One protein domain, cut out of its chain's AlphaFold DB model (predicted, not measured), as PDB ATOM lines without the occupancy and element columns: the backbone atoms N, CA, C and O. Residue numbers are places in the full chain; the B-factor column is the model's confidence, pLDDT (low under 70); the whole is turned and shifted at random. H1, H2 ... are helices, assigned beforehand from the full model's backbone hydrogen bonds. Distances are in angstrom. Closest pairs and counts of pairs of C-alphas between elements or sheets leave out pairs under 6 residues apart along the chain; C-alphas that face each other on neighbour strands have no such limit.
ATOM      1  N   ILE A  18      -7.823  11.902 104.312       95.56
ATOM      2  CA  ILE A  18      -8.349  11.155 105.465       95.56
ATOM      3  C   ILE A  18      -7.459   9.951 105.802       95.56
ATOM      4  O   ILE A  18      -7.222   9.661 106.978       95.56
ATOM      5  N   TYR A  19      -6.978   9.252 104.773       95.38
ATOM      6  CA  TYR A  19      -6.274   7.979 104.896       95.38
ATOM      7  C   TYR A  19      -4.795   8.116 105.277       95.38
ATOM      8  O   TYR A  19      -4.309   7.360 106.120       95.38
ATOM      9  N   ASN A  20      -4.076   9.071 104.683       94.75
ATOM     10  CA  ASN A  20      -2.623   9.200 104.813       94.75
ATOM     11  C   ASN A  20      -2.121   9.306 106.264       94.75
ATOM     12  O   ASN A  20      -1.166   8.597 106.577       94.75
ATOM     13  N   PRO A  21      -2.752  10.079 107.174       94.44
ATOM     14  CA  PRO A  21      -2.316  10.128 108.570       94.44
ATOM     15  C   PRO A  21      -2.370   8.750 109.238       94.44
ATOM     16  O   PRO A  21      -1.444   8.341 109.923       94.44
ATOM     17  N   MET A  22      -3.427   7.980 108.966       94.06
ATOM     18  CA  MET A  22      -3.592   6.643 109.539       94.06
ATOM     19  C   MET A  22      -2.645   5.614 108.928       94.06
ATOM     20  O   MET A  22      -2.226   4.671 109.603       94.06
ATOM     21  N   LEU A  23      -2.327   5.774 107.642       93.44
ATOM     22  CA  LEU A  23      -1.300   4.977 106.988       93.44
ATOM     23  C   LEU A  23       0.070   5.255 107.608       93.44
ATOM     24  O   LEU A  23       0.777   4.298 107.920       93.44
ATOM     25  N   TYR A  24       0.405   6.528 107.821       94.19
ATOM     26  CA  TYR A  24       1.651   6.937 108.457       94.19
ATOM     27  C   TYR A  24       1.768   6.355 109.864       94.19
ATOM     28  O   TYR A  24       2.719   5.627 110.127       94.19
ATOM     29  N   ASP A  25       0.753   6.551 110.711       94.00
ATOM     30  CA  ASP A  25       0.710   6.005 112.073       94.00
ATOM     31  C   ASP A  25       0.821   4.477 112.094       94.00
ATOM     32  O   ASP A  25       1.398   3.883 113.001       94.00
ATOM     33  N   CYS A  26       0.238   3.787 111.113       93.75
ATOM     34  CA  CYS A  26       0.347   2.338 111.059       93.75
ATOM     35  C   CYS A  26       1.752   1.885 110.660       93.75
ATOM     36  O   CYS A  26       2.266   0.953 111.271       93.75
ATOM     37  N   LEU A  27       2.350   2.516 109.648       92.88
ATOM     38  CA  LEU A  27       3.666   2.134 109.140       92.88
ATOM     39  C   LEU A  27       4.794   2.543 110.093       92.88
ATOM     40  O   LEU A  27       5.732   1.769 110.265       92.88
ATOM     41  N   SER A  28       4.681   3.696 110.759       92.62
ATOM     42  CA  SER A  28       5.639   4.147 111.776       92.62
ATOM     43  C   SER A  28       5.677   3.206 112.982       92.62
ATOM     44  O   SER A  28       6.743   2.932 113.521       92.62
ATOM     45  N   ASN A  29       4.532   2.616 113.335       95.25
ATOM     46  CA  ASN A  29       4.423   1.594 114.375       95.25
ATOM     47  C   ASN A  29       4.803   0.175 113.895       95.25
ATOM     48  O   ASN A  29       4.495  -0.801 114.576       95.25
ATOM     49  N   GLY A  30       5.396   0.025 112.702       95.50
ATOM     50  CA  GLY A  30       5.743  -1.279 112.116       95.50
ATOM     51  C   GLY A  30       4.530  -2.148 111.756       95.50
ATOM     52  O   GLY A  30       4.664  -3.330 111.439       95.50
ATOM     53  N   GLY A  31       3.326  -1.582 111.807       94.25
ATOM     54  CA  GLY A  31       2.088  -2.278 111.517       94.25
ATOM     55  C   GLY A  31       1.928  -2.536 110.024       94.25
ATOM     56  O   GLY A  31       2.133  -1.660 109.182       94.25
ATOM     57  N   HIS A  32       1.479  -3.739 109.677       93.00
ATOM     58  CA  HIS A  32       1.165  -4.068 108.294       93.00
ATOM     59  C   HIS A  32      -0.068  -3.288 107.816       93.00
ATOM     60  O   HIS A  32      -1.085  -3.226 108.508       93.00
ATOM     61  N   TRP A  33      -0.019  -2.734 106.606       88.00
ATOM     62  CA  TRP A  33      -1.078  -1.873 106.068       88.00
ATOM     63  C   TRP A  33      -2.458  -2.552 106.005       88.00
ATOM     64  O   TRP A  33      -3.468  -1.868 106.150       88.00
ATOM     65  N   ASN A  34      -2.533  -3.882 105.842       90.69
ATOM     66  CA  ASN A  34      -3.814  -4.605 105.877       90.69
ATOM     67  C   ASN A  34      -4.522  -4.477 107.235       90.69
ATOM     68  O   ASN A  34      -5.750  -4.482 107.287       90.69
ATOM     69  N   SER A  35      -3.765  -4.315 108.327       93.06
ATOM     70  CA  SER A  35      -4.333  -4.143 109.670       93.06
ATOM     71  C   SER A  35      -5.123  -2.839 109.822       93.06
ATOM     72  O   SER A  35      -5.977  -2.743 110.696       93.06
ATOM     73  N   ILE A  36      -4.889  -1.850 108.951       94.38
ATOM     74  CA  ILE A  36      -5.586  -0.556 108.977       94.38
ATOM     75  C   ILE A  36      -7.077  -0.712 108.670       94.38
ATOM     76  O   ILE A  36      -7.896   0.025 109.206       94.38
ATOM     77  N   PHE A  37      -7.441  -1.669 107.818       94.69
ATOM     78  CA  PHE A  37      -8.835  -1.898 107.432       94.69
ATOM     79  C   PHE A  37      -9.562  -2.860 108.380       94.69
ATOM     80  O   PHE A  37     -10.760  -3.084 108.221       94.69
ATOM     81  N   ALA A  38      -8.854  -3.424 109.361       94.00
ATOM     82  CA  ALA A  38      -9.405  -4.350 110.336       94.00
ATOM     83  C   ALA A  38      -9.653  -3.662 111.689       94.00
ATOM     84  O   ALA A  38      -8.946  -2.736 112.093       94.00
ATOM     85  N   GLY A  39     -10.662  -4.151 112.411       94.69
ATOM     86  CA  GLY A  39     -10.953  -3.743 113.784       94.69
ATOM     87  C   GLY A  39     -11.183  -2.237 113.951       94.69
ATOM     88  O   GLY A  39     -11.872  -1.600 113.155       94.69
ATOM     89  N   ARG A  40     -10.594  -1.670 115.013       95.62
ATOM     90  CA  ARG A  40     -10.795  -0.270 115.423       95.62
ATOM     91  C   ARG A  40     -10.339   0.735 114.359       95.62
ATOM     92  O   ARG A  40     -11.057   1.689 114.097       95.62
ATOM     93  N   LYS A  41      -9.212   0.483 113.683       94.56
ATOM     94  CA  LYS A  41      -8.686   1.387 112.644       94.56
ATOM     95  C   LYS A  41      -9.632   1.483 111.442       94.56
ATOM     96  O   LYS A  41      -9.856   2.572 110.925       94.56
ATOM     97  N   GLY A  42     -10.249   0.372 111.036       95.75
ATOM     98  CA  GLY A  42     -11.243   0.388 109.959       95.75
ATOM     99  C   GLY A  42     -12.456   1.249 110.320       95.75
ATOM    100  O   GLY A  42     -12.921   2.041 109.502       95.75
ATOM    101  N   PHE A  43     -12.919   1.147 111.569       97.00
ATOM    102  CA  PHE A  43     -13.995   1.988 112.094       97.00
ATOM    103  C   PHE A  43     -13.609   3.473 112.139       97.00
ATOM    104  O   PHE A  43     -14.404   4.318 111.735       97.00
ATOM    105  N   ASP A  44     -12.380   3.798 112.546       96.56
ATOM    106  CA  ASP A  44     -11.893   5.181 112.581       96.56
ATOM    107  C   ASP A  44     -11.834   5.814 111.180       96.56
ATOM    108  O   ASP A  44     -12.186   6.985 111.023       96.56
ATOM    109  N   ILE A  45     -11.467   5.048 110.141       96.62
ATOM    110  CA  ILE A  45     -11.527   5.524 108.747       96.62
ATOM    111  C   ILE A  45     -12.964   5.853 108.362       96.62
ATOM    112  O   ILE A  45     -13.219   6.952 107.866       96.62
ATOM    113  N   ARG A  46     -13.897   4.920 108.592       97.75
ATOM    114  CA  ARG A  46     -15.319   5.127 108.282       97.75
ATOM    115  C   ARG A  46     -15.836   6.371 108.990       97.75
ATOM    116  O   ARG A  46     -16.342   7.269 108.329       97.75
ATOM    117  N   ARG A  47     -15.582   6.486 110.296       97.69
ATOM    118  CA  ARG A  47     -15.961   7.650 111.101       97.69
ATOM    119  C   ARG A  47     -15.417   8.956 110.519       97.69
ATOM    120  O   ARG A  47     -16.176   9.905 110.380       97.69
ATOM    121  N   ARG A  48     -14.142   9.015 110.119       97.69
ATOM    122  CA  ARG A  48     -13.558  10.226 109.512       97.69
ATOM    123  C   ARG A  48     -14.160  10.561 108.143       97.69
ATOM    124  O   ARG A  48     -14.347  11.739 107.851       97.69
ATOM    125  N   ILE A  49     -14.472   9.561 107.315       97.38
ATOM    126  CA  ILE A  49     -15.190   9.764 106.041       97.38
ATOM    127  C   ILE A  49     -16.583  10.335 106.315       97.38
ATOM    128  O   ILE A  49     -16.967  11.339 105.718       97.38
ATOM    129  N   THR A  50     -17.299   9.739 107.266       97.38
ATOM    130  CA  THR A  50     -18.610  10.193 107.726       97.38
ATOM    131  C   THR A  50     -18.534  11.631 108.245       97.38
ATOM    132  O   THR A  50     -19.326  12.471 107.822       97.38
ATOM    133  N   ASP A  51     -17.589  11.966 109.122       97.38
ATOM    134  CA  ASP A  51     -17.412  13.308 109.705       97.38
ATOM    135  C   ASP A  51     -17.113  14.381 108.652       97.38
ATOM    136  O   ASP A  51     -17.604  15.503 108.762       97.38
ATOM    137  N   ARG A  52     -16.409  14.014 107.578       97.00
ATOM    138  CA  ARG A  52     -16.092  14.905 106.452       97.00
ATOM    139  C   ARG A  52     -17.063  14.784 105.280       97.00
ATOM    140  O   ARG A  52     -16.741  15.190 104.169       97.00
ATOM    141  N   HIS A  53     -18.266  14.266 105.518       96.56
ATOM    142  CA  HIS A  53     -19.296  14.121 104.490       96.56
ATOM    143  C   HIS A  53     -19.575  15.435 103.735       96.56
ATOM    144  O   HIS A  53     -19.741  15.439 102.522       96.56
ATOM    145  N   ASN A  54     -19.576  16.573 104.430       96.00
ATOM    146  CA  ASN A  54     -19.878  17.865 103.809       96.00
ATOM    147  C   ASN A  54     -18.719  18.439 102.971       96.00
ATOM    148  O   ASN A  54     -18.936  19.400 102.239       96.00
ATOM    149  N   ASP A  55     -17.523  17.844 103.038       96.75
ATOM    150  CA  ASP A  55     -16.366  18.259 102.238       96.75
ATOM    151  C   ASP A  55     -16.390  17.640 100.827       96.75
ATOM    152  O   ASP A  55     -15.603  18.029  99.960       96.75
ATOM    153  N   PHE A  56     -17.262  16.652 100.578       95.81
ATOM    154  CA  PHE A  56     -17.366  16.033  99.260       95.81
ATOM    155  C   PHE A  56     -18.024  16.983  98.250       95.81
ATOM    156  O   PHE A  56     -18.932  17.742  98.599       95.81
ATOM    157  N   PRO A  57     -17.626  16.921  96.964       95.50
ATOM    158  CA  PRO A  57     -18.263  17.714  95.921       95.50
ATOM    159  C   PRO A  57     -19.781  17.506  95.909       95.50
ATOM    160  O   PRO A  57     -20.245  16.366  95.970       95.50
ATOM    161  N   ALA A  58     -20.552  18.584  95.736       94.31
ATOM    162  CA  ALA A  58     -22.019  18.536  95.732       94.31
ATOM    163  C   ALA A  58     -22.590  17.497  94.749       94.31
ATOM    164  O   ALA A  58     -23.610  16.877  95.025       94.31
ATOM    165  N   LEU A  59     -21.897  17.248  93.631       93.50
ATOM    166  CA  LEU A  59     -22.262  16.196  92.679       93.50
ATOM    167  C   LEU A  59     -22.251  14.798  93.308       93.50
ATOM    168  O   LEU A  59     -23.120  13.993  93.008       93.50
ATOM    169  N   VAL A  60     -21.286  14.491  94.170       93.94
ATOM    170  CA  VAL A  60     -21.201  13.189  94.849       93.94
ATOM    171  C   VAL A  60     -22.335  13.058  95.860       93.94
ATOM    172  O   VAL A  60     -23.010  12.030  95.887       93.94
ATOM    173  N   LEU A  61     -22.587  14.133  96.611       94.75
ATOM    174  CA  LEU A  61     -23.664  14.207  97.599       94.75
ATOM    175  C   LEU A  61     -25.054  14.100  96.961       94.75
ATOM    176  O   LEU A  61     -25.954  13.495  97.533       94.75
ATOM    177  N   ALA A  62     -25.225  14.626  95.747       94.56
ATOM    178  CA  ALA A  62     -26.473  14.504  94.999       94.56
ATOM    179  C   ALA A  62     -26.767  13.057  94.555       94.56
ATOM    180  O   ALA A  62     -27.930  12.690  94.409       94.56
ATOM    181  N   TYR A  63     -25.734  12.235  94.337       94.25
ATOM    182  CA  TYR A  63     -25.897  10.839  93.910       94.25
ATOM    183  C   TYR A  63     -26.173   9.879  95.067       94.25
ATOM    184  O   TYR A  63     -26.886   8.894  94.874       94.25
ATOM    185  N   VAL A  64     -25.578  10.120  96.236       95.31
ATOM    186  CA  VAL A  64     -25.769   9.290  97.429       95.31
ATOM    187  C   VAL A  64     -26.062  10.225  98.601       95.31
ATOM    188  O   VAL A  64     -25.129  10.687  99.253       95.31
ATOM    189  N   PRO A  65     -27.348  10.553  98.830       89.56
ATOM    190  CA  PRO A  65     -27.737  11.488  99.881       89.56
ATOM    191  C   PRO A  65     -27.608  10.877 101.278       89.56
ATOM    192  O   PRO A  65     -27.507  11.612 102.258       89.56
ATOM    193  N   ASP A  66     -27.631   9.545 101.378       97.12
ATOM    194  CA  ASP A  66     -27.427   8.865 102.645       97.12
ATOM    195  C   ASP A  66     -25.943   8.844 103.027       97.12
ATOM    196  O   ASP A  66     -25.076   8.365 102.290       97.12
ATOM    197  N   ARG A  67     -25.665   9.368 104.219       97.00
ATOM    198  CA  ARG A  67     -24.313   9.547 104.745       97.00
ATOM    199  C   ARG A  67     -23.644   8.203 105.030       97.00
ATOM    200  O   ARG A  67     -22.429   8.078 104.848       97.00
ATOM    201  N   GLU A  68     -24.416   7.220 105.482       96.81
ATOM    202  CA  GLU A  68     -23.912   5.886 105.810       96.81
ATOM    203  C   GLU A  68     -23.556   5.123 104.530       96.81
ATOM    204  O   GLU A  68     -22.414   4.679 104.386       96.81
ATOM    205  N   ASP A  69     -24.461   5.082 103.549       97.12
ATOM    206  CA  ASP A  69     -24.197   4.431 102.259       97.12
ATOM    207  C   ASP A  69     -23.029   5.089 101.494       97.12
ATOM    208  O   ASP A  69     -22.178   4.400 100.921       97.12
ATOM    209  N   LEU A  70     -22.903   6.425 101.532       96.31
ATOM    210  CA  LEU A  70     -21.745   7.103 100.939       96.31
ATOM    211  C   LEU A  70     -20.440   6.694 101.636       96.31
ATOM    212  O   LEU A  70     -19.436   6.448 100.964       96.31
ATOM    213  N   THR A  71     -20.454   6.592 102.967       97.69
ATOM    214  CA  THR A  71     -19.284   6.176 103.750       97.69
ATOM    215  C   THR A  71     -18.835   4.770 103.364       97.69
ATOM    216  O   THR A  71     -17.646   4.565 103.110       97.69
ATOM    217  N   GLU A  72     -19.761   3.814 103.281       97.50
ATOM    218  CA  GLU A  72     -19.456   2.430 102.906       97.50
ATOM    219  C   GLU A  72     -18.867   2.347 101.493       97.50
ATOM    220  O   GLU A  72     -17.798   1.763 101.296       97.50
ATOM    221  N   ARG A  73     -19.481   3.028 100.519       96.81
ATOM    222  CA  ARG A  73     -18.994   3.049  99.129       96.81
ATOM    223  C   ARG A  73     -17.609   3.677  99.000       96.81
ATOM    224  O   ARG A  73     -16.779   3.197  98.228       96.81
ATOM    225  N   LEU A  74     -17.349   4.752  99.738       96.81
ATOM    226  CA  LEU A  74     -16.047   5.415  99.759       96.81
ATOM    227  C   LEU A  74     -14.979   4.567 100.454       96.81
ATOM    228  O   LEU A  74     -13.827   4.553 100.015       96.81
ATOM    229  N   PHE A  75     -15.353   3.834 101.501       97.06
ATOM    230  CA  PHE A  75     -14.468   2.878 102.157       97.06
ATOM    231  C   PHE A  75     -14.108   1.708 101.229       97.06
ATOM    232  O   PHE A  75     -12.936   1.333 101.135       97.06
ATOM    233  N   ASP A  76     -15.074   1.184 100.475       96.62
ATOM    234  CA  ASP A  76     -14.827   0.153  99.463       96.62
ATOM    235  C   ASP A  76     -13.975   0.675  98.301       96.62
ATOM    236  O   ASP A  76     -13.064  -0.017  97.841       96.62
ATOM    237  N   LEU A  77     -14.202   1.918  97.866       95.81
ATOM    238  CA  LEU A  77     -13.374   2.584  96.859       95.81
ATOM    239  C   LEU A  77     -11.923   2.720  97.343       95.81
ATOM    240  O   LEU A  77     -10.987   2.406  96.604       95.81
ATOM    241  N   LEU A  78     -11.730   3.138  98.596       96.06
ATOM    242  CA  LEU A  78     -10.417   3.214  99.228       96.06
ATOM    243  C   LEU A  78      -9.747   1.835  99.261       96.06
ATOM    244  O   LEU A  78      -8.577   1.712  98.891       96.06
ATOM    245  N   ARG A  79     -10.488   0.787  99.639       95.06
ATOM    246  CA  ARG A  79      -9.997  -0.597  99.620       95.06
ATOM    247  C   ARG A  79      -9.595  -1.017  98.204       95.06
ATOM    248  O   ARG A  79      -8.515  -1.574  98.030       95.06
ATOM    249  N   PHE A  80     -10.408  -0.711  97.195       95.62
ATOM    250  CA  PHE A  80     -10.116  -1.015  95.794       95.62
ATOM    251  C   PHE A  80      -8.814  -0.356  95.322       95.62
ATOM    252  O   PHE A  80      -7.913  -1.070  94.882       95.62
ATOM    253  N   TYR A  81      -8.671   0.967  95.477       94.62
ATOM    254  CA  TYR A  81      -7.452   1.684  95.073       94.62
ATOM    255  C   TYR A  81      -6.213   1.192  95.814       94.62
ATOM    256  O   TYR A  81      -5.134   1.102  95.241       94.62
ATOM    257  N   ARG A  82      -6.360   0.779  97.074       90.69
ATOM    258  CA  ARG A  82      -5.270   0.163  97.835       90.69
ATOM    259  C   ARG A  82      -4.740  -1.117  97.181       90.69
ATOM    260  O   ARG A  82      -3.534  -1.401  97.229       90.69
ATOM    261  N   PHE A  83      -5.643  -1.921  96.622       92.56
ATOM    262  CA  PHE A  83      -5.303  -3.175  95.961       92.56
ATOM    263  C   PHE A  83      -4.758  -2.959  94.552       92.56
ATOM    264  O   PHE A  83      -3.826  -3.668  94.171       92.56
ATOM    265  N   THR A  84      -5.300  -1.994  93.815       94.81
ATOM    266  CA  THR A  84      -4.985  -1.788  92.396       94.81
ATOM    267  C   THR A  84      -3.850  -0.804  92.143       94.81
ATOM    268  O   THR A  84      -3.129  -0.977  91.163       94.81
ATOM    269  N   ASP A  85      -3.650   0.179  93.018       94.62
ATOM    270  CA  ASP A  85      -2.661   1.237  92.839       94.62
ATOM    271  C   ASP A  85      -1.601   1.210  93.966       94.62
ATOM    272  O   ASP A  85      -1.876   1.564  95.123       94.62
ATOM    273  N   PRO A  86      -0.354   0.805  93.648       92.38
ATOM    274  CA  PRO A  86       0.763   0.820  94.587       92.38
ATOM    275  C   PRO A  86       1.061   2.201  95.179       92.38
ATOM    276  O   PRO A  86       1.603   2.262  96.281       92.38
ATOM    277  N   ALA A  87       0.685   3.303  94.521       92.62
ATOM    278  CA  ALA A  87       0.912   4.652  95.040       92.62
ATOM    279  C   ALA A  87       0.123   4.929  96.325       92.62
ATOM    280  O   ALA A  87       0.517   5.776  97.116       92.62
ATOM    281  N   TRP A  88      -0.953   4.182  96.589       92.50
ATOM    282  CA  TRP A  88      -1.652   4.252  97.872       92.50
ATOM    283  C   TRP A  88      -0.910   3.486  98.973       92.50
ATOM    284  O   TRP A  88      -1.298   3.579 100.137       92.50
ATOM    285  N   ARG A  89       0.098   2.657  98.618       90.56
ATOM    286  CA  ARG A  89       0.955   1.869  99.542       90.56
ATOM    287  C   ARG A  89       2.145   2.629 100.053       90.56
ATOM    288  O   ARG A  89       2.543   2.369 101.185       90.56
ATOM    289  N   ALA A  90       2.655   3.537  99.245       88.56
ATOM    290  CA  ALA A  90       3.674   4.457  99.679       88.56
ATOM    291  C   ALA A  90       3.035   5.549 100.540       88.56
ATOM    292  O   ALA A  90       1.978   6.085 100.208       88.56
ATOM    293  N   VAL A  91       3.694   5.874 101.648       84.56
ATOM    294  CA  VAL A  91       3.497   7.178 102.277       84.56
ATOM    295  C   VAL A  91       3.987   8.207 101.267       84.56
ATOM    296  O   VAL A  91       5.104   8.079 100.766       84.56
TER     297      VAL A  91
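AT A GLANCE: This is residues 18 to 91 of the 560 residues of an uncharacterized protein of Penicillium freii (UniProt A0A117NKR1). Two longer helices, H3 and H5, meet as a V, with H1 and the short H2 packed on H3 towards the open side and the small H4 beyond the V's tip. The printed part has 74 residues with five named helices, H1 to H5 in chain order, and no named strand: all helix. It is compact, radius of gyration of the C-alphas 12.8 A, but elongated, spanning 39 by 24 by 17 A.

HOW THE PARTS SIT: H1, residues 18 to 28, touches H3, residues 39 to 51, at a shallow tilt of 28 degrees, opposite ways; closest C-alphas Ile 18 and Arg 48, 6.7 A. H2, residues 33 to 37, touches H1, closest C-alphas Cys 26 and Trp 33, 6.7 A. Residues 45 to 50 of H3 touch residues 67 to 75 of H5, residues 67 to 84, at a steep tilt of 59 degrees, opposite ways; closest C-alphas Thr 50 and Thr 71, 5.7 A. H4, residues 58 to 63, touches no helix. Every O i to N i+4 pair is within hydrogen-bond range in H3, H4 and H5, against 6 of 7 in H1 and 0 of 1 in H2, where 2 of 2 O i to N i+3 pairs are.

IN THESE COORDINATES: H1, 16.9 A long, begins at C-alpha 18 (-8.349, 11.155, 105.465). H3 measures 18.7 A. H5, 25.6 A, ends at C-alpha 84 (-4.985, -1.788, 92.396).

THE WHOLE: The farthest C-alphas, Gly 30 and Ala 62, are 39.7 A apart. The printed part has no cut, no link is long, and no printed residue is under 70 in pLDDT.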